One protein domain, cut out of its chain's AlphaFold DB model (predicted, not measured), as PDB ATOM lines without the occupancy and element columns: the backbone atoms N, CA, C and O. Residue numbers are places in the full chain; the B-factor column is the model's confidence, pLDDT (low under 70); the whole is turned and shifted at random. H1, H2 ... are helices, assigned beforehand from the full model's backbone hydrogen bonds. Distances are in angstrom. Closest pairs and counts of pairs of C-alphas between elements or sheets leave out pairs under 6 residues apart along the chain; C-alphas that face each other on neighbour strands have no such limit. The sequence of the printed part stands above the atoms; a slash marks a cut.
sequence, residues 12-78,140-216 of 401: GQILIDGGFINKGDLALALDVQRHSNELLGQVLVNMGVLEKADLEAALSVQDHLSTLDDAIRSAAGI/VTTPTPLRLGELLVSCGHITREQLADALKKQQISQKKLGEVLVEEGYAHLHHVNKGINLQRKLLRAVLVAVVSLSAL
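AT A GLANCE: This is residues 12 to 78 and 140 to 216 of the 401 residues of an uncharacterized protein of Geobacteraceae bacterium (UniProt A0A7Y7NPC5). One long helix, H9, has the shorter helices H1, H4, H5 and H6 packed along one side of it and its other side bare; H2 and H3 lie farther out on that same side, beyond H1 and H4 and apart from H9, while H7 and H8 lie together near the end of H9 that begins at residue 189. The printed part has 144 residues with nine named helices, H1 to H9 along the chain, and no named strand: all helix. It is compact, with a radius of gyration of the C-alphas of 16.6 A, and elongated in outline, 54 by 34 by 20 A.

HOW THE PARTS SIT: H1, residues 12 to 17, touches residues 204 to 209 of the hub H9, residues 189 to 216, about perpendicular at 82 degrees; their closest C-alphas, of Asp 17 and Ala 205, are 4.5 A apart. H2, residues 23 to 35, touches H3, residues 40 to 46, closest at C-alphas 29 and 44, 6.0 A. H3 and H4, residues 52 to 63, form a hairpin. H4 touches residues 198 to 202 of H9, closest at C-alphas 58 and 202, 6.7 A. H5, residues 68 to 75, touches residues 203 to 213 of H9 at a shallow tilt of 19 degrees, opposite ways, closest at C-alphas 71 and 206, 6.2 A. H6, residues 148 to 154, touches residues 191 to 199 of H9, closest at C-alphas 152 and 195, 6.0 A. H7, residues 160 to 173, touches H8, residues 177 to 183, closest at C-alphas 166 and 180, 6.1 A. H6 and H7, and H8 and H9, form hairpins too. Every O i to N i+4 pair is within hydrogen-bond range in H1, H3, H4, H6 and H8; H2 has 8 of 9, H5 3 of 4, H7 9 of 10 and H9 22 of 24.

IN THESE COORDINATES: H1 begins at C-alpha 12 (8.018, -44.150, -7.000). H9, 41.5 A long, ends at C-alpha 216 (18.907, -38.118, 7.672).

THE WHOLE: Residues 79 to 139 are cut out, with 10.7 A between C-alphas 78 and 140. Low pLDDT, under 70, includes residues 63 to 78.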
ATOM      1  N   GLY A  12       7.830 -42.710  -7.190       81.38
ATOM      2  CA  GLY A  12       8.018 -44.150  -7.000       81.38
ATOM      3  C   GLY A  12       8.192 -44.548  -5.532       81.38
ATOM      4  O   GLY A  12       7.628 -45.548  -5.101       81.38
ATOM      5  N   GLN A  13       8.890 -43.734  -4.732       80.38
ATOM      6  CA  GLN A  13       9.056 -44.008  -3.304       80.38
ATOM      7  C   GLN A  13       7.758 -43.767  -2.530       80.38
ATOM      8  O   GLN A  13       7.430 -44.545  -1.648       80.38
ATOM      9  N   ILE A  14       6.989 -42.732  -2.886       77.50
ATOM     10  CA  ILE A  14       5.677 -42.455  -2.277       77.50
ATOM     11  C   ILE A  14       4.704 -43.610  -2.562       77.50
ATOM     12  O   ILE A  14       3.975 -44.043  -1.669       77.50
ATOM     13  N   LEU A  15       4.730 -44.142  -3.786       79.38
ATOM     14  CA  LEU A  15       3.899 -45.273  -4.189       79.38
ATOM     15  C   LEU A  15       4.279 -46.560  -3.440       79.38
ATOM     16  O   LEU A  15       3.389 -47.287  -3.001       79.38
ATOM     17  N   ILE A  16       5.571 -46.817  -3.219       81.31
ATOM     18  CA  ILE A  16       6.025 -47.947  -2.392       81.31
ATOM     19  C   ILE A  16       5.649 -47.741  -0.922       81.31
ATOM     20  O   ILE A  16       5.057 -48.626  -0.306       81.31
ATOM     21  N   ASP A  17       5.958 -46.572  -0.358       73.88
ATOM     22  CA  ASP A  17       5.727 -46.259   1.055       73.88
ATOM     23  C   ASP A  17       4.227 -46.341   1.401       73.88
ATOM     24  O   ASP A  17       3.851 -46.786   2.488       73.88
ATOM     25  N   GLY A  18       3.353 -45.960   0.463       68.69
ATOM     26  CA  GLY A  18       1.900 -46.082   0.588       68.69
ATOM     27  C   GLY A  18       1.338 -47.480   0.316       68.69
ATOM     28  O   GLY A  18       0.162 -47.721   0.594       68.69
ATOM     29  N   GLY A  19       2.149 -48.412  -0.192       72.69
ATOM     30  CA  GLY A  19       1.707 -49.749  -0.594       72.69
ATOM     31  C   GLY A  19       0.811 -49.742  -1.836       72.69
ATOM     32  O   GLY A  19      -0.119 -50.542  -1.937       72.69
ATOM     33  N   PHE A  20       1.032 -48.797  -2.750       73.38
ATOM     34  CA  PHE A  20       0.391 -48.779  -4.063       73.38
ATOM     35  C   PHE A  20       1.048 -49.765  -5.024       73.38
ATOM     36  O   PHE A  20       0.345 -50.394  -5.802       73.38
ATOM     37  N   ILE A  21       2.372 -49.901  -4.943       79.31
ATOM     38  CA  ILE A  21       3.185 -50.781  -5.789       79.31
ATOM     39  C   ILE A  21       4.248 -51.474  -4.933       79.31
ATOM     40  O   ILE A  21       4.645 -50.947  -3.887       79.31
ATOM     41  N   ASN A  22       4.737 -52.636  -5.368       79.50
ATOM     42  CA  ASN A  22       5.874 -53.294  -4.722       79.50
ATOM     43  C   ASN A  22       7.216 -52.882  -5.378       79.50
ATOM     44  O   ASN A  22       7.260 -52.186  -6.395       79.50
ATOM     45  N   LYS A  23       8.347 -53.289  -4.779       75.00
ATOM     46  CA  LYS A  23       9.691 -52.960  -5.302       75.00
ATOM     47  C   LYS A  23       9.977 -53.590  -6.671       75.00
ATOM     48  O   LYS A  23      10.697 -52.989  -7.463       75.00
ATOM     49  N   GLY A  24       9.441 -54.783  -6.927       74.88
ATOM     50  CA  GLY A  24       9.565 -55.480  -8.206       74.88
ATOM     51  C   GLY A  24       8.805 -54.759  -9.314       74.88
ATOM     52  O   GLY A  24       9.377 -54.497 -10.366       74.88
ATOM     53  N   ASP A  25       7.571 -54.335  -9.043       78.06
ATOM     54  CA  ASP A  25       6.749 -53.569  -9.981       78.06
ATOM     55  C   ASP A  25       7.424 -52.250 -10.364       78.06
ATOM     56  O   ASP A  25       7.461 -51.883 -11.536       78.06
ATOM     57  N   LEU A  26       8.010 -51.552  -9.381       81.06
ATOM     58  CA  LEU A  26       8.770 -50.333  -9.641       81.06
ATOM     59  C   LEU A  26      10.005 -50.614 -10.507       81.06
ATOM     60  O   LEU A  26      10.299 -49.836 -11.411       81.06
ATOM     61  N   ALA A  27      10.731 -51.703 -10.244       81.00
ATOM     62  CA  ALA A  27      11.911 -52.070 -11.025       81.00
ATOM     63  C   ALA A  27      11.549 -52.384 -12.483       81.00
ATOM     64  O   ALA A  27      12.207 -51.884 -13.393       81.00
ATOM     65  N   LEU A  28      10.469 -53.139 -12.700       79.19
ATOM     66  CA  LEU A  28       9.938 -53.432 -14.031       79.19
ATOM     67  C   LEU A  28       9.487 -52.151 -14.744       79.19
ATOM     68  O   LEU A  28       9.841 -51.933 -15.899       79.19
ATOM     69  N   ALA A  29       8.773 -51.265 -14.049       82.38
ATOM     70  CA  ALA A  29       8.330 -49.995 -14.618       82.38
ATOM     71  C   ALA A  29       9.498 -49.063 -14.972       82.38
ATOM     72  O   ALA A  29       9.447 -48.387 -15.995       82.38
ATOM     73  N   LEU A  30      10.567 -49.039 -14.169       85.62
ATOM     74  CA  LEU A  30      11.788 -48.286 -14.475       85.62
ATOM     75  C   LEU A  30      12.527 -48.856 -15.689       85.62
ATOM     76  O   LEU A  30      13.094 -48.090 -16.464       85.62
ATOM     77  N   ASP A  31      12.528 -50.177 -15.865       86.31
ATOM     78  CA  ASP A  31      13.143 -50.814 -17.030       86.31
ATOM     79  C   ASP A  31      12.363 -50.511 -18.315       86.31
ATOM     80  O   ASP A  31      12.944 -50.106 -19.322       86.31
ATOM     81  N   VAL A  32      11.029 -50.569 -18.256       83.00
ATOM     82  CA  VAL A  32      10.158 -50.130 -19.358       83.00
ATOM     83  C   VAL A  32      10.358 -48.640 -19.649       83.00
ATOM     84  O   VAL A  32      10.514 -48.263 -20.809       83.00
ATOM     85  N   GLN A  33      10.446 -47.798 -18.612       86.38
ATOM     86  CA  GLN A  33      10.678 -46.359 -18.752       86.38
ATOM     87  C   GLN A  33      12.024 -46.034 -19.416       86.38
ATOM     88  O   GLN A  33      12.136 -45.040 -20.119       86.38
ATOM     89  N   ARG A  34      13.069 -46.849 -19.239       84.31
ATOM     90  CA  ARG A  34      14.354 -46.622 -19.932       84.31
ATOM     91  C   ARG A  34      14.246 -46.762 -21.447       84.31
ATOM     92  O   ARG A  34      15.050 -46.175 -22.167       84.31
ATOM     93  N   HIS A  35      13.272 -47.536 -21.908       80.75
ATOM     94  CA  HIS A  35      13.039 -47.828 -23.316       80.75
ATOM     95  C   HIS A  35      11.820 -47.075 -23.877       80.75
ATOM     96  O   HIS A  35      11.523 -47.198 -25.066       80.75
ATOM     97  N   SER A  36      11.133 -46.272 -23.055       75.25
ATOM     98  CA  SER A  36       9.993 -45.444 -23.449       75.25
ATOM     99  C   SER A  36      10.216 -43.971 -23.081       75.25
ATOM    100  O   SER A  36      10.872 -43.642 -22.103       75.25
ATOM    101  N   ASN A  37       9.648 -43.038 -23.848       78.31
ATOM    102  CA  ASN A  37       9.663 -41.606 -23.494       78.31
ATOM    103  C   ASN A  37       8.510 -41.230 -22.538       78.31
ATOM    104  O   ASN A  37       8.093 -40.072 -22.480       78.31
ATOM    105  N   GLU A  38       7.947 -42.204 -21.821       82.75
ATOM    106  CA  GLU A  38       6.795 -42.007 -20.943       82.75
ATOM    107  C   GLU A  38       7.222 -41.659 -19.507       82.75
ATOM    108  O   GLU A  38       8.313 -41.984 -19.032       82.75
ATOM    109  N   LEU A  39       6.340 -40.981 -18.771       86.12
ATOM    110  CA  LEU A  39       6.550 -40.718 -17.348       86.12
ATOM    111  C   LEU A  39       6.334 -42.007 -16.543       86.12
ATOM    112  O   LEU A  39       5.399 -42.752 -16.819       86.12
ATOM    113  N   LEU A  40       7.130 -42.228 -15.491       84.19
ATOM    114  CA  LEU A  40       7.061 -43.429 -14.644       84.19
ATOM    115  C   LEU A  40       5.637 -43.738 -14.152       84.19
ATOM    116  O   LEU A  40       5.211 -44.887 -14.164       84.19
ATOM    117  N   GLY A  41       4.886 -42.708 -13.749       82.56
ATOM    118  CA  GLY A  41       3.489 -42.866 -13.340       82.56
ATOM    119  C   GLY A  41       2.594 -43.391 -14.468       82.56
ATOM    120  O   GLY A  41       1.775 -44.271 -14.232       82.56
ATOM    121  N   GLN A  42       2.793 -42.913 -15.698       83.38
ATOM    122  CA  GLN A  42       2.040 -43.373 -16.865       83.38
ATOM    123  C   GLN A  42       2.385 -44.824 -17.214       83.38
ATOM    124  O   GLN A  42       1.486 -45.610 -17.492       83.38
ATOM    125  N   VAL A  43       3.664 -45.200 -17.119       83.50
ATOM    126  CA  VAL A  43       4.115 -46.585 -17.319       83.50
ATOM    127  C   VAL A  43       3.461 -47.523 -16.303       83.50
ATOM    128  O   VAL A  43       2.920 -48.556 -16.687       83.50
ATOM    129  N   LEU A  44       3.424 -47.141 -15.022       81.00
ATOM    130  CA  LEU A  44       2.771 -47.929 -13.968       81.00
ATOM    131  C   LEU A  44       1.264 -48.122 -14.211       81.00
ATOM    132  O   LEU A  44       0.729 -49.192 -13.911       81.00
ATOM    133  N   VAL A  45       0.595 -47.115 -14.782       84.06
ATOM    134  CA  VAL A  45      -0.815 -47.208 -15.184       84.06
ATOM    135  C   VAL A  45      -0.991 -48.102 -16.410       84.06
ATOM    136  O   VAL A  45      -1.863 -48.967 -16.417       84.06
ATOM    137  N   ASN A  46      -0.137 -47.953 -17.422       78.31
ATOM    138  CA  ASN A  46      -0.177 -48.762 -18.643       78.31
ATOM    139  C   ASN A  46       0.100 -50.249 -18.359       78.31
ATOM    140  O   ASN A  46      -0.491 -51.119 -18.991       78.31
ATOM    141  N   MET A  47       0.966 -50.546 -17.385       75.06
ATOM    142  CA  MET A  47       1.234 -51.909 -16.911       75.06
ATOM    143  C   MET A  47       0.075 -52.508 -16.094       75.06
ATOM    144  O   MET A  47       0.119 -53.687 -15.756       75.06
ATOM    145  N   GLY A  48      -0.948 -51.715 -15.750       76.56
ATOM    146  CA  GLY A  48      -2.106 -52.152 -14.968       76.56
ATOM    147  C   GLY A  48      -1.832 -52.350 -13.475       76.56
ATOM    148  O   GLY A  48      -2.700 -52.841 -12.760       76.56
ATOM    149  N   VAL A  49      -0.644 -51.971 -12.996       75.81
ATOM    150  CA  VAL A  49      -0.255 -52.117 -11.584       75.81
ATOM    151  C   VAL A  49      -0.800 -50.966 -10.733       75.81
ATOM    152  O   VAL A  49      -1.047 -51.132  -9.541       75.81
ATOM    153  N   LEU A  50      -1.011 -49.793 -11.338       78.94
ATOM    154  CA  LEU A  50      -1.519 -48.601 -10.667       78.94
ATOM    155  C   LEU A  50      -2.751 -48.053 -11.391       78.94
ATOM    156  O   LEU A  50      -2.752 -47.908 -12.608       78.94
ATOM    157  N   GLU A  51      -3.799 -47.689 -10.659       79.06
ATOM    158  CA  GLU A  51      -4.940 -47.003 -11.264       79.06
ATOM    159  C   GLU A  51      -4.653 -45.510 -11.480       79.06
ATOM    160  O   GLU A  51      -3.960 -44.867 -10.691       79.06
ATOM    161  N   LYS A  52      -5.262 -44.914 -12.513       80.19
ATOM    162  CA  LYS A  52      -5.114 -43.479 -12.808       80.19
ATOM    163  C   LYS A  52      -5.517 -42.584 -11.624       80.19
ATOM    164  O   LYS A  52      -4.809 -41.632 -11.316       80.19
ATOM    165  N   ALA A  53      -6.610 -42.918 -10.936       75.44
ATOM    166  CA  ALA A  53      -7.080 -42.167  -9.767       75.44
ATOM    167  C   ALA A  53      -6.100 -42.254  -8.580       75.44
ATOM    168  O   ALA A  53      -5.868 -41.263  -7.888       75.44
ATOM    169  N   ASP A  54      -5.480 -43.421  -8.376       78.19
ATOM    170  CA  ASP A  54      -4.473 -43.623  -7.330       78.19
ATOM    171  C   ASP A  54      -3.199 -42.815  -7.627       78.19
ATOM    172  O   ASP A  54      -2.614 -42.223  -6.718       78.19
ATOM    173  N   LEU A  55      -2.800 -42.736  -8.903       83.25
ATOM    174  CA  LEU A  55      -1.684 -41.902  -9.347       83.25
ATOM    175  C   LEU A  55      -1.960 -40.408  -9.124       83.25
ATOM    176  O   LEU A  55      -1.115 -39.717  -8.558       83.25
ATOM    177  N   GLU A  56      -3.126 -39.905  -9.537       80.12
ATOM    178  CA  GLU A  56      -3.509 -38.494  -9.363       80.12
ATOM    179  C   GLU A  56      -3.518 -38.090  -7.880       80.12
ATOM    180  O   GLU A  56      -3.011 -37.029  -7.508       80.12
ATOM    181  N   ALA A  57      -4.012 -38.970  -7.009       72.19
ATOM    182  CA  ALA A  57      -4.018 -38.731  -5.573       72.19
ATOM    183  C   ALA A  57      -2.619 -38.835  -4.935       72.19
ATOM    184  O   ALA A  57      -2.310 -38.103  -3.995       72.19
ATOM    185  N   ALA A  58      -1.741 -39.706  -5.440       75.75
ATOM    186  CA  ALA A  58      -0.347 -39.757  -4.998       75.75
ATOM    187  C   ALA A  58       0.440 -38.502  -5.420       75.75
ATOM    188  O   ALA A  58       1.258 -38.003  -4.645       75.75
ATOM    189  N   LEU A  59       0.169 -37.966  -6.615       78.00
ATOM    190  CA  LEU A  59       0.777 -36.732  -7.124       78.00
ATOM    191  C   LEU A  59       0.319 -35.496  -6.340       78.00
ATOM    192  O   LEU A  59       1.154 -34.674  -5.967       78.00
ATOM    193  N   SER A  60      -0.972 -35.390  -6.006       72.06
ATOM    194  CA  SER A  60      -1.471 -34.270  -5.192       72.06
ATOM    195  C   SER A  60      -0.811 -34.224  -3.809       72.06
ATOM    196  O   SER A  60      -0.482 -33.153  -3.295       72.06
ATOM    197  N   VAL A  61      -0.534 -35.396  -3.232       67.00
ATOM    198  CA  VAL A  61       0.222 -35.534  -1.985       67.00
ATOM    199  C   VAL A  61       1.701 -35.198  -2.186       67.00
ATOM    200  O   VAL A  61       2.273 -34.508  -1.346       67.00
ATOM    201  N   GLN A  62       2.319 -35.621  -3.292       70.69
ATOM    202  CA  GLN A  62       3.710 -35.285  -3.621       70.69
ATOM    203  C   GLN A  62       3.938 -33.767  -3.687       70.69
ATOM    204  O   GLN A  62       4.930 -33.277  -3.144       70.69
ATOM    205  N   ASP A  63       3.011 -33.023  -4.295       66.00
ATOM    206  CA  ASP A  63       3.091 -31.562  -4.402       66.00
ATOM    207  C   ASP A  63       3.026 -30.863  -3.036       66.00
ATOM    208  O   ASP A  63       3.601 -29.789  -2.862       66.00
ATOM    209  N   HIS A  64       2.360 -31.482  -2.057       59.41
ATOM    210  CA  HIS A  64       2.201 -30.965  -0.693       59.41
ATOM    211  C   HIS A  64       3.252 -31.522   0.287       59.41
ATOM    212  O   HIS A  64       3.243 -31.186   1.469       59.41
ATOM    213  N   LEU A  65       4.182 -32.357  -0.191       59.88
ATOM    214  CA  LEU A  65       5.289 -32.931   0.583       59.88
ATOM    215  C   LEU A  65       6.598 -32.138   0.436       59.88
ATOM    216  O   LEU A  65       7.668 -32.649   0.759       59.88
ATOM    217  N   SER A  66       6.534 -30.892  -0.049       56.59
ATOM    218  CA  SER A  66       7.712 -30.047  -0.278       56.59
ATOM    219  C   SER A  66       8.497 -29.701   0.985       56.59
ATOM    220  O   SER A  66       9.693 -29.445   0.881       56.59
ATOM    221  N   THR A  67       7.846 -29.707   2.149       55.69
ATOM    222  CA  THR A  67       8.485 -29.506   3.454       55.69
ATOM    223  C   THR A  67       7.939 -30.515   4.468       55.69
ATOM    224  O   THR A  67       6.813 -31.004   4.335       55.69
ATOM    225  N   LEU A  68       8.733 -30.828   5.500       53.81
ATOM    226  CA  LEU A  68       8.320 -31.707   6.603       53.81
ATOM    227  C   LEU A  68       7.035 -31.188   7.273       53.81
ATOM    228  O   LEU A  68       6.131 -31.968   7.564       53.81
ATOM    229  N   ASP A  69       6.927 -29.871   7.442       54.56
ATOM    230  CA  ASP A  69       5.760 -29.235   8.047       54.56
ATOM    231  C   ASP A  69       4.520 -29.295   7.142       54.56
ATOM    232  O   ASP A  69       3.414 -29.454   7.654       54.56
ATOM    233  N   ASP A  70       4.663 -29.238   5.812       59.94
ATOM    234  CA  ASP A  70       3.536 -29.387   4.876       59.94
ATOM    235  C   ASP A  70       3.044 -30.835   4.776       59.94
ATOM    236  O   ASP A  70       1.835 -31.079   4.715       59.94
ATOM    237  N   ALA A  71       3.960 -31.803   4.861       56.94
ATOM    238  CA  ALA A  71       3.635 -33.223   4.959       56.94
ATOM    239  C   ALA A  71       2.836 -33.515   6.241       56.94
ATOM    240  O   ALA A  71       1.805 -34.194   6.213       56.94
ATOM    241  N   ILE A  72       3.271 -32.939   7.365       55.78
ATOM    242  CA  ILE A  72       2.592 -33.066   8.656       55.78
ATOM    243  C   ILE A  72       1.239 -32.331   8.641       55.78
ATOM    244  O   ILE A  72       0.227 -32.910   9.044       55.78
ATOM    245  N   ARG A  73       1.173 -31.102   8.103       60.59
ATOM    246  CA  ARG A  73      -0.077 -30.336   7.923       60.59
ATOM    247  C   ARG A  73      -1.085 -31.084   7.059       60.59
ATOM    248  O   ARG A  73      -2.255 -31.161   7.425       60.59
ATOM    249  N   SER A  74      -0.643 -31.690   5.959       58.41
ATOM    250  CA  SER A  74      -1.499 -32.438   5.027       58.41
ATOM    251  C   SER A  74      -2.210 -33.624   5.674       58.41
ATOM    252  O   SER A  74      -3.254 -34.055   5.188       58.41
ATOM    253  N   ALA A  75      -1.685 -34.127   6.791       54.59
ATOM    254  CA  ALA A  75      -2.233 -35.248   7.539       54.59
ATOM    255  C   ALA A  75      -2.896 -34.856   8.875       54.59
ATOM    256  O   ALA A  75      -3.516 -35.704   9.523       54.59
ATOM    257  N   ALA A  76      -2.851 -33.572   9.253       51.28
ATOM    258  CA  ALA A  76      -3.347 -33.022  10.522       51.28
ATOM    259  C   ALA A  76      -4.883 -33.093  10.718       51.28
ATOM    260  O   ALA A  76      -5.418 -32.577  11.694       51.28
ATOM    261  N   GLY A  77      -5.623 -33.751   9.820       49.81
ATOM    262  CA  GLY A  77      -7.062 -34.007   9.955       49.81
ATOM    263  C   GLY A  77      -7.429 -35.388  10.511       49.81
ATOM    264  O   GLY A  77      -8.604 -35.628  10.790       49.81
ATOM    265  N   ILE A  78      -6.469 -36.307  10.649       53.62
ATOM    266  CA  ILE A  78      -6.738 -37.709  10.996       53.62
ATOM    267  C   ILE A  78      -6.234 -37.974  12.415       53.62
ATOM    268  O   ILE A  78      -5.038 -38.157  12.627       53.62
ATOM    269  N   VAL A 140      -6.882 -27.766  12.303       50.91
ATOM    270  CA  VAL A 140      -6.527 -27.047  11.082       50.91
ATOM    271  C   VAL A 140      -7.791 -26.846  10.243       50.91
ATOM    272  O   VAL A 140      -8.449 -27.802   9.833       50.91
ATOM    273  N   THR A 141      -8.157 -25.593   9.982       47.78
ATOM    274  CA  THR A 141      -9.301 -25.202   9.139       47.78
ATOM    275  C   THR A 141      -8.984 -25.226   7.641       47.78
ATOM    276  O   THR A 141      -9.899 -25.090   6.831       47.78
ATOM    277  N   THR A 142      -7.724 -25.439   7.249       49.03
ATOM    278  CA  THR A 142      -7.317 -25.460   5.838       49.03
ATOM    279  C   THR A 142      -7.677 -26.786   5.143       49.03
ATOM    280  O   THR A 142      -7.693 -27.847   5.785       49.03
ATOM    281  N   PRO A 143      -7.990 -26.754   3.829       50.75
ATOM    282  CA  PRO A 143      -8.171 -27.959   3.028       50.75
ATOM    283  C   PRO A 143      -6.868 -28.754   3.055       50.75
ATOM    284  O   PRO A 143      -5.807 -28.233   2.726       50.75
ATOM    285  N   THR A 144      -6.941 -29.998   3.504       60.75
ATOM    286  CA  THR A 144      -5.795 -30.908   3.544       60.75
ATOM    287  C   THR A 144      -6.072 -32.030   2.552       60.75
ATOM    288  O   THR A 144      -7.170 -32.595   2.595       60.75
ATOM    289  N   PRO A 145      -5.122 -32.367   1.661       61.50
ATOM    290  CA  PRO A 145      -5.364 -33.275   0.538       61.50
ATOM    291  C   PRO A 145      -5.750 -34.681   1.005       61.50
ATOM    292  O   PRO A 145      -6.396 -35.415   0.272       61.50
ATOM    293  N   LEU A 146      -5.417 -35.049   2.248       67.69
ATOM    294  CA  LEU A 146      -5.758 -36.342   2.834       67.69
ATOM    295  C   LEU A 146      -7.154 -36.393   3.464       67.69
ATOM    296  O   LEU A 146      -7.529 -37.431   4.002       67.69
ATOM    297  N   ARG A 147      -7.952 -35.318   3.462       74.25
ATOM    298  CA  ARG A 147      -9.345 -35.407   3.934       74.25
ATOM    299  C   ARG A 147     -10.173 -36.223   2.956       74.25
ATOM    300  O   ARG A 147     -10.091 -36.022   1.753       74.25
ATOM    301  N   LEU A 148     -11.040 -37.086   3.490       75.81
ATOM    302  CA  LEU A 148     -11.901 -37.949   2.677       75.81
ATOM    303  C   LEU A 148     -12.693 -37.149   1.630       75.81
ATOM    304  O   LEU A 148     -12.750 -37.552   0.477       75.81
ATOM    305  N   GLY A 149     -13.241 -35.992   2.013       76.44
ATOM    306  CA  GLY A 149     -13.949 -35.111   1.081       76.44
ATOM    307  C   GLY A 149     -13.069 -34.590  -0.059       76.44
ATOM    308  O   GLY A 149     -13.476 -34.643  -1.211       76.44
ATOM    309  N   GLU A 150     -11.849 -34.147   0.244       77.00
ATOM    310  CA  GLU A 150     -10.891 -33.642  -0.752       77.00
ATOM    311  C   GLU A 150     -10.424 -34.752  -1.707       77.00
ATOM    312  O   GLU A 150     -10.321 -34.538  -2.914       77.00
ATOM    313  N   LEU A 151     -10.221 -35.966  -1.186       75.31
ATOM    314  CA  LEU A 151      -9.862 -37.138  -1.987       75.31
ATOM    315  C   LEU A 151     -10.991 -37.558  -2.924       75.31
ATOM    316  O   LEU A 151     -10.737 -37.845  -4.089       75.31
ATOM    317  N   LEU A 152     -12.237 -37.562  -2.445       80.31
ATOM    318  CA  LEU A 152     -13.393 -37.887  -3.280       80.31
ATOM    319  C   LEU A 152     -13.613 -36.843  -4.384       80.31
ATOM    320  O   LEU A 152     -14.001 -37.221  -5.488       80.31
ATOM    321  N   VAL A 153     -13.323 -35.561  -4.114       82.69
ATOM    322  CA  VAL A 153     -13.318 -34.508  -5.145       82.69
ATOM    323  C   VAL A 153     -12.196 -34.743  -6.154       82.69
ATOM    324  O   VAL A 153     -12.437 -34.700  -7.356       82.69
ATOM    325  N   SER A 154     -10.985 -35.044  -5.680       72.94
ATOM    326  CA  SER A 154      -9.812 -35.266  -6.539       72.94
ATOM    327  C   SER A 154      -9.968 -36.497  -7.436       72.94
ATOM    328  O   SER A 154      -9.542 -36.473  -8.579       72.94
ATOM    329  N   CYS A 155     -10.638 -37.545  -6.950       71.38
ATOM    330  CA  CYS A 155     -10.963 -38.739  -7.738       71.38
ATOM    331  C   CYS A 155     -12.155 -38.531  -8.695       71.38
ATOM    332  O   CYS A 155     -12.551 -39.468  -9.385       71.38
ATOM    333  N   GLY A 156     -12.783 -37.348  -8.692       77.12
ATOM    334  CA  GLY A 156     -13.953 -37.038  -9.516       77.12
ATOM    335  C   GLY A 156     -15.248 -37.735  -9.082       77.12
ATOM    336  O   GLY A 156     -16.208 -37.761  -9.846       77.12
ATOM    337  N   HIS A 157     -15.298 -38.307  -7.874       79.31
ATOM    338  CA  HIS A 157     -16.484 -39.006  -7.369       79.31
ATOM    339  C   HIS A 157     -17.554 -38.061  -6.819       79.31
ATOM    340  O   HIS A 157     -18.724 -38.430  -6.818       79.31
ATOM    341  N   ILE A 158     -17.159 -36.878  -6.339       85.06
ATOM    342  CA  ILE A 158     -18.068 -35.824  -5.866       85.06
ATOM    343  C   ILE A 158     -17.582 -34.456  -6.356       85.06
ATOM    344  O   ILE A 158     -16.388 -34.253  -6.571       85.06
ATOM    345  N   THR A 159     -18.482 -33.486  -6.491       86.31
ATOM    346  CA  THR A 159     -18.119 -32.099  -6.821       86.31
ATOM    347  C   THR A 159     -17.820 -31.275  -5.567       86.31
ATOM    348  O   THR A 159     -18.192 -31.630  -4.446       86.31
ATOM    349  N   ARG A 160     -17.165 -30.117  -5.746       83.56
ATOM    350  CA  ARG A 160     -16.901 -29.181  -4.640       83.56
ATOM    351  C   ARG A 160     -18.187 -28.685  -3.981       83.56
ATOM    352  O   ARG A 160     -18.226 -28.499  -2.768       83.56
ATOM    353  N   GLU A 161     -19.224 -28.499  -4.785       84.44
ATOM    354  CA  GLU A 161     -20.547 -28.061  -4.349       84.44
ATOM    355  C   GLU A 161     -21.242 -29.149  -3.523       84.44
ATOM    356  O   GLU A 161     -21.718 -28.866  -2.425       84.44
ATOM    357  N   GLN A 162     -21.199 -30.403  -3.987       85.12
ATOM    358  CA  GLN A 162     -21.723 -31.562  -3.255       85.12
ATOM    359  C   GLN A 162     -20.997 -31.774  -1.924       85.12
ATOM    360  O   GLN A 162     -21.627 -32.051  -0.905       85.12
ATOM    361  N   LEU A 163     -19.673 -31.591  -1.899       85.94
ATOM    362  CA  LEU A 163     -18.900 -31.649  -0.661       85.94
ATOM    363  C   LEU A 163     -19.294 -30.525   0.309       85.94
ATOM    364  O   LEU A 163     -19.455 -30.773   1.503       85.94
ATOM    365  N   ALA A 164     -19.448 -29.290  -0.179       84.12
ATOM    366  CA  ALA A 164     -19.827 -28.151   0.653       84.12
ATOM    367  C   ALA A 164     -21.232 -28.317   1.252       84.12
ATOM    368  O   ALA A 164     -21.441 -27.997   2.423       84.12
ATOM    369  N   ASP A 165     -22.177 -28.842   0.473       85.06
ATOM    370  CA  ASP A 165     -23.526 -29.145   0.950       85.06
ATOM    371  C   ASP A 165     -23.525 -30.280   1.987       85.06
ATOM    372  O   ASP A 165     -24.069 -30.126   3.086       85.06
ATOM    373  N   ALA A 166     -22.804 -31.371   1.714       84.50
ATOM    374  CA  ALA A 166     -22.648 -32.479   2.655       84.50
ATOM    375  C   ALA A 166     -22.001 -32.040   3.981       84.50
ATOM    376  O   ALA A 166     -22.423 -32.487   5.047       84.50
ATOM    377  N   LEU A 167     -21.025 -31.125   3.952       83.62
ATOM    378  CA  LEU A 167     -20.402 -30.568   5.162       83.62
ATOM    379  C   LEU A 167     -21.374 -29.714   5.989       83.62
ATOM    380  O   LEU A 167     -21.357 -29.796   7.218       83.62
ATOM    381  N   LYS A 168     -22.243 -28.920   5.348       85.06
ATOM    382  CA  LYS A 168     -23.296 -28.166   6.053       85.06
ATOM    383  C   LYS A 168     -24.277 -29.113   6.741       85.06
ATOM    384  O   LYS A 168     -24.584 -28.939   7.917       85.06
ATOM    385  N   LYS A 169     -24.718 -30.153   6.031       81.88
ATOM    386  CA  LYS A 169     -25.634 -31.174   6.561       81.88
ATOM    387  C   LYS A 169     -24.995 -32.009   7.670       81.88
ATOM    388  O   LYS A 169     -25.665 -32.329   8.649       81.88
ATOM    389  N   GLN A 170     -23.696 -32.292   7.578       82.75
ATOM    390  CA  GLN A 170     -22.935 -32.984   8.619       82.75
ATOM    391  C   GLN A 170     -22.947 -32.230   9.956       82.75
ATOM    392  O   GLN A 170     -23.090 -32.852  11.008       82.75
ATOM    393  N   GLN A 171     -22.819 -30.897   9.931       78.44
ATOM    394  CA  GLN A 171     -22.840 -30.086  11.157       78.44
ATOM    395  C   GLN A 171     -24.175 -30.194  11.903       78.44
ATOM    396  O   GLN A 171     -24.196 -30.152  13.133       78.44
ATOM    397  N   ILE A 172     -25.268 -30.371  11.158       80.75
ATOM    398  CA  ILE A 172     -26.625 -30.496  11.694       80.75
ATOM    399  C   ILE A 172     -26.891 -31.930  12.168       80.75
ATOM    400  O   ILE A 172     -27.475 -32.131  13.229       80.75
ATOM    401  N   SER A 173     -26.459 -32.934  11.400       73.94
ATOM    402  CA  SER A 173     -26.793 -34.341  11.650       73.94
ATOM    403  C   SER A 173     -25.837 -35.066  12.604       73.94
ATOM    404  O   SER A 173     -26.184 -36.143  13.080       73.94
ATOM    405  N   GLN A 174     -24.638 -34.523  12.865       69.69
ATOM    406  CA  GLN A 174     -23.543 -35.176  13.614       69.69
ATOM    407  C   GLN A 174     -23.125 -36.561  13.062       69.69
ATOM    408  O   GLN A 174     -22.357 -37.283  13.700       69.69
ATOM    409  N   LYS A 175     -23.592 -36.940  11.864       76.19
ATOM    410  CA  LYS A 175     -23.233 -38.195  11.184       76.19
ATOM    411  C   LYS A 175     -21.832 -38.120  10.574       76.19
ATOM    412  O   LYS A 175     -21.230 -37.048  10.447       76.19
ATOM    413  N   LYS A 176     -21.276 -39.261  10.160       81.31
ATOM    414  CA  LYS A 176     -19.992 -39.255   9.440       81.31
ATOM    415  C   LYS A 176     -20.198 -38.697   8.032       81.31
ATOM    416  O   LYS A 176     -21.179 -39.023   7.377       81.31
ATOM    417  N   LEU A 177     -19.234 -37.925   7.523       79.44
ATOM    418  CA  LEU A 177     -19.311 -37.333   6.178       79.44
ATOM    419  C   LEU A 177     -19.603 -38.381   5.089       79.44
ATOM    420  O   LEU A 177     -20.402 -38.129   4.198       79.44
ATOM    421  N   GLY A 178     -18.995 -39.567   5.184       78.62
ATOM    422  CA  GLY A 178     -19.243 -40.663   4.243       78.62
ATOM    423  C   GLY A 178     -20.680 -41.194   4.267       78.62
ATOM    424  O   GLY A 178     -21.184 -41.585   3.224       78.62
ATOM    425  N   GLU A 179     -21.351 -41.171   5.419       81.75
ATOM    426  CA  GLU A 179     -22.762 -41.568   5.543       81.75
ATOM    427  C   GLU A 179     -23.663 -40.502   4.913       81.75
ATOM    428  O   GLU A 179     -24.527 -40.836   4.110       81.75
ATOM    429  N   VAL A 180     -23.388 -39.221   5.180       83.81
ATOM    430  CA  VAL A 180     -24.120 -38.092   4.581       83.81
ATOM    431  C   VAL A 180     -23.998 -38.101   3.053       83.81
ATOM    432  O   VAL A 180     -24.989 -37.924   2.356       83.81
ATOM    433  N   LEU A 181     -22.807 -38.367   2.507       84.12
ATOM    434  CA  LEU A 181     -22.600 -38.443   1.054       84.12
ATOM    435  C   LEU A 181     -23.392 -39.576   0.384       84.12
ATOM    436  O   LEU A 181     -23.781 -39.437  -0.775       84.12
ATOM    437  N   VAL A 182     -23.617 -40.682   1.098       86.81
ATOM    438  CA  VAL A 182     -24.408 -41.820   0.605       86.81
ATOM    439  C   VAL A 182     -25.903 -41.547   0.740       86.81
ATOM    440  O   VAL A 182     -26.648 -41.825  -0.195       86.81
ATOM    441  N   GLU A 183     -26.338 -40.974   1.863       84.44
ATOM    442  CA  GLU A 183     -27.740 -40.611   2.109       84.44
ATOM    443  C   GLU A 183     -28.255 -39.582   1.094       84.44
ATOM    444  O   GLU A 183     -29.371 -39.711   0.599       84.44
ATOM    445  N   GLU A 184     -27.423 -38.605   0.729       84.75
ATOM    446  CA  GLU A 184     -27.758 -37.572  -0.260       84.75
ATOM    447  C   GLU A 184     -27.605 -38.046  -1.717       84.75
ATOM    448  O   GLU A 184     -27.913 -37.309  -2.652       84.75
ATOM    449  N   GLY A 185     -27.108 -39.269  -1.937       83.44
ATOM    450  CA  GLY A 185     -26.893 -39.825  -3.275       83.44
ATOM    451  C   GLY A 185     -25.726 -39.200  -4.049       83.44
ATOM    452  O   GLY A 185     -25.604 -39.429  -5.250       83.44
ATOM    453  N   TYR A 186     -24.851 -38.433  -3.388       84.62
ATOM    454  CA  TYR A 186     -23.670 -37.827  -4.017       84.62
ATOM    455  C   TYR A 186     -22.560 -38.841  -4.286       84.62
ATOM    456  O   TYR A 186     -21.808 -38.682  -5.241       84.62
ATOM    457  N   ALA A 187     -22.456 -39.893  -3.471       83.12
ATOM    458  CA  ALA A 187     -21.506 -40.975  -3.686       83.12
ATOM    459  C   ALA A 187     -22.102 -42.332  -3.304       83.12
ATOM    460  O   ALA A 187     -22.850 -42.458  -2.341       83.12
ATOM    461  N   HIS A 188     -21.708 -43.388  -4.014       81.38
ATOM    462  CA  HIS A 188     -22.018 -44.755  -3.605       81.38
ATOM    463  C   HIS A 188     -21.097 -45.221  -2.471       81.38
ATOM    464  O   HIS A 188     -19.938 -44.809  -2.381       81.38
ATOM    465  N   LEU A 189     -21.577 -46.171  -1.660       80.19
ATOM    466  CA  LEU A 189     -20.811 -46.771  -0.560       80.19
ATOM    467  C   LEU A 189     -19.444 -47.312  -1.018       80.19
ATOM    468  O   LEU A 189     -18.445 -47.154  -0.321       80.19
ATOM    469  N   HIS A 190     -19.377 -47.904  -2.215       76.69
ATOM    470  CA  HIS A 190     -18.116 -48.379  -2.783       76.69
ATOM    471  C   HIS A 190     -17.114 -47.238  -3.046       76.69
ATOM    472  O   HIS A 190     -15.937 -47.391  -2.726       76.69
ATOM    473  N   HIS A 191     -17.560 -46.075  -3.538       76.94
ATOM    474  CA  HIS A 191     -16.692 -44.906  -3.753       76.94
ATOM    475  C   HIS A 191     -16.156 -44.352  -2.432       76.94
ATOM    476  O   HIS A 191     -14.971 -44.042  -2.326       76.94
ATOM    477  N   VAL A 192     -16.999 -44.299  -1.396       76.12
ATOM    478  CA  VAL A 192     -16.582 -43.888  -0.048       76.12
ATOM    479  C   VAL A 192     -15.535 -44.856   0.511       76.12
ATOM    480  O   VAL A 192     -14.490 -44.419   0.989       76.12
ATOM    481  N   ASN A 193     -15.759 -46.167   0.388       76.44
ATOM    482  CA  ASN A 193     -14.802 -47.185   0.832       76.44
ATOM    483  C   ASN A 193     -13.472 -47.114   0.069       76.44
ATOM    484  O   ASN A 193     -12.406 -47.203   0.681       76.44
ATOM    485  N   LYS A 194     -13.520 -46.903  -1.251       73.25
ATOM    486  CA  LYS A 194     -12.327 -46.692  -2.079       73.25
ATOM    487  C   LYS A 194     -11.559 -45.447  -1.632       73.25
ATOM    488  O   LYS A 194     -10.359 -45.538  -1.385       73.25
ATOM    489  N   GLY A 195     -12.253 -44.332  -1.399       75.19
ATOM    490  CA  GLY A 195     -11.668 -43.100  -0.864       75.19
ATOM    491  C   GLY A 195     -11.030 -43.275   0.521       75.19
ATOM    492  O   GLY A 195      -9.947 -42.752   0.765       75.19
ATOM    493  N   ILE A 196     -11.638 -44.061   1.417       75.38
ATOM    494  CA  ILE A 196     -11.068 -44.385   2.739       75.38
ATOM    495  C   ILE A 196      -9.793 -45.233   2.607       75.38
ATOM    496  O   ILE A 196      -8.812 -45.008   3.322       75.38
ATOM    497  N   ASN A 197      -9.783 -46.213   1.702       74.00
ATOM    498  CA  ASN A 197      -8.594 -47.027   1.448       74.00
ATOM    499  C   ASN A 197      -7.460 -46.182   0.859       74.00
ATOM    500  O   ASN A 197      -6.323 -46.274   1.326       74.00
ATOM    501  N   LEU A 198      -7.781 -45.308  -0.094       74.81
ATOM    502  CA  LEU A 198      -6.841 -44.359  -0.680       74.81
ATOM    503  C   LEU A 198      -6.276 -43.403   0.379       74.81
ATOM    504  O   LEU A 198      -5.061 -43.267   0.508       74.81
ATOM    505  N   GLN A 199      -7.144 -42.841   1.226       74.88
ATOM    506  CA  GLN A 199      -6.755 -42.021   2.374       74.88
ATOM    507  C   GLN A 199      -5.745 -42.743   3.274       74.88
ATOM    508  O   GLN A 199      -4.764 -42.145   3.715       74.88
ATOM    509  N   ARG A 200      -5.961 -44.036   3.550       74.44
ATOM    510  CA  ARG A 200      -5.062 -44.846   4.385       74.44
ATOM    511  C   ARG A 200      -3.697 -45.056   3.730       74.44
ATOM    512  O   ARG A 200      -2.690 -44.912   4.424       74.44
ATOM    513  N   LYS A 201      -3.662 -45.393   2.437       75.94
ATOM    514  CA  LYS A 201      -2.416 -45.597   1.681       75.94
ATOM    515  C   LYS A 201      -1.590 -44.312   1.614       75.94
ATOM    516  O   LYS A 201      -0.402 -44.322   1.928       75.94
ATOM    517  N   LEU A 202      -2.228 -43.183   1.307       74.25
ATOM    518  CA  LEU A 202      -1.551 -41.886   1.254       74.25
ATOM    519  C   LEU A 202      -1.052 -41.443   2.633       74.25
ATOM    520  O   LEU A 202       0.094 -41.026   2.764       74.25
ATOM    521  N   LEU A 203      -1.862 -41.610   3.686       73.12
ATOM    522  CA  LEU A 203      -1.433 -41.322   5.057       73.12
ATOM    523  C   LEU A 203      -0.196 -42.139   5.450       73.12
ATOM    524  O   LEU A 203       0.719 -41.610   6.078       73.12
ATOM    525  N   ARG A 204      -0.158 -43.423   5.075       73.25
ATOM    526  CA  ARG A 204       1.003 -44.286   5.307       73.25
ATOM    527  C   ARG A 204       2.246 -43.739   4.606       73.25
ATOM    528  O   ARG A 204       3.273 -43.597   5.263       73.25
ATOM    529  N   ALA A 205       2.131 -43.371   3.330       73.00
ATOM    530  CA  ALA A 205       3.239 -42.805   2.561       73.00
ATOM    531  C   ALA A 205       3.815 -41.540   3.219       73.00
ATOM    532  O   ALA A 205       5.026 -41.412   3.390       73.00
ATOM    533  N   VAL A 206       2.937 -40.632   3.657       71.38
ATOM    534  CA  VAL A 206       3.331 -39.391   4.338       71.38
ATOM    535  C   VAL A 206       4.028 -39.670   5.669       71.38
ATOM    536  O   VAL A 206       5.063 -39.079   5.962       71.38
ATOM    537  N   LEU A 207       3.510 -40.592   6.477       68.50
ATOM    538  CA  LEU A 207       4.115 -40.914   7.770       68.50
ATOM    539  C   LEU A 207       5.476 -41.597   7.627       68.50
ATOM    540  O   LEU A 207       6.415 -41.247   8.341       68.50
ATOM    541  N   VAL A 208       5.610 -42.536   6.687       72.25
ATOM    542  CA  VAL A 208       6.907 -43.149   6.367       72.25
ATOM    543  C   VAL A 208       7.888 -42.074   5.903       72.25
ATOM    544  O   VAL A 208       9.062 -42.116   6.282       72.25
ATOM    545  N   ALA A 209       7.411 -41.066   5.165       69.19
ATOM    546  CA  ALA A 209       8.233 -39.938   4.763       69.19
ATOM    547  C   ALA A 209       8.756 -39.117   5.935       69.19
ATOM    548  O   ALA A 209       9.966 -38.911   6.031       69.19
ATOM    549  N   VAL A 210       7.865 -38.721   6.840       66.44
ATOM    550  CA  VAL A 210       8.199 -37.967   8.055       66.44
ATOM    551  C   VAL A 210       9.232 -38.716   8.902       66.44
ATOM    552  O   VAL A 210      10.228 -38.128   9.311       66.44
ATOM    553  N   VAL A 211       9.037 -40.021   9.117       67.38
ATOM    554  CA  VAL A 211       9.923 -40.858   9.949       67.38
ATOM    555  C   VAL A 211      11.278 -41.128   9.283       67.38
ATOM    556  O   VAL A 211      12.287 -41.287   9.966       67.38
ATOM    557  N   SER A 212      11.323 -41.213   7.954       67.19
ATOM    558  CA  SER A 212      12.571 -41.489   7.231       67.19
ATOM    559  C   SER A 212      13.415 -40.229   7.023       67.19
ATOM    560  O   SER A 212      14.637 -40.312   7.022       67.19
ATOM    561  N   LEU A 213      12.786 -39.058   6.858       61.62
ATOM    562  CA  LEU A 213      13.491 -37.777   6.717       61.62
ATOM    563  C   LEU A 213      14.181 -37.354   8.020       61.62
ATOM    564  O   LEU A 213      15.289 -36.830   7.978       61.62
ATOM    565  N   SER A 214      13.589 -37.651   9.178       55.56
ATOM    566  CA  SER A 214      14.195 -37.362  10.484       55.56
ATOM    567  C   SER A 214      15.389 -38.253  10.845       55.56
ATOM    568  O   SER A 214      16.133 -37.922  11.767       55.56
ATOM    569  N   ALA A 215      15.621 -39.345  10.107       52.00
ATOM    570  CA  ALA A 215      16.832 -40.156  10.234       52.00
ATOM    571  C   ALA A 215      18.050 -39.534   9.522       52.00
ATOM    572  O   ALA A 215      19.180 -39.806   9.913       52.00
ATOM    573  N   LEU A 216      17.837 -38.685   8.508       47.28
ATOM    574  CA  LEU A 216      18.907 -38.118   7.672       47.28
ATOM    575  C   LEU A 216      19.516 -36.830   8.244       47.28
ATOM    576  O   LEU A 216      20.622 -36.451   7.875       47.28
TER     577      LEU A 216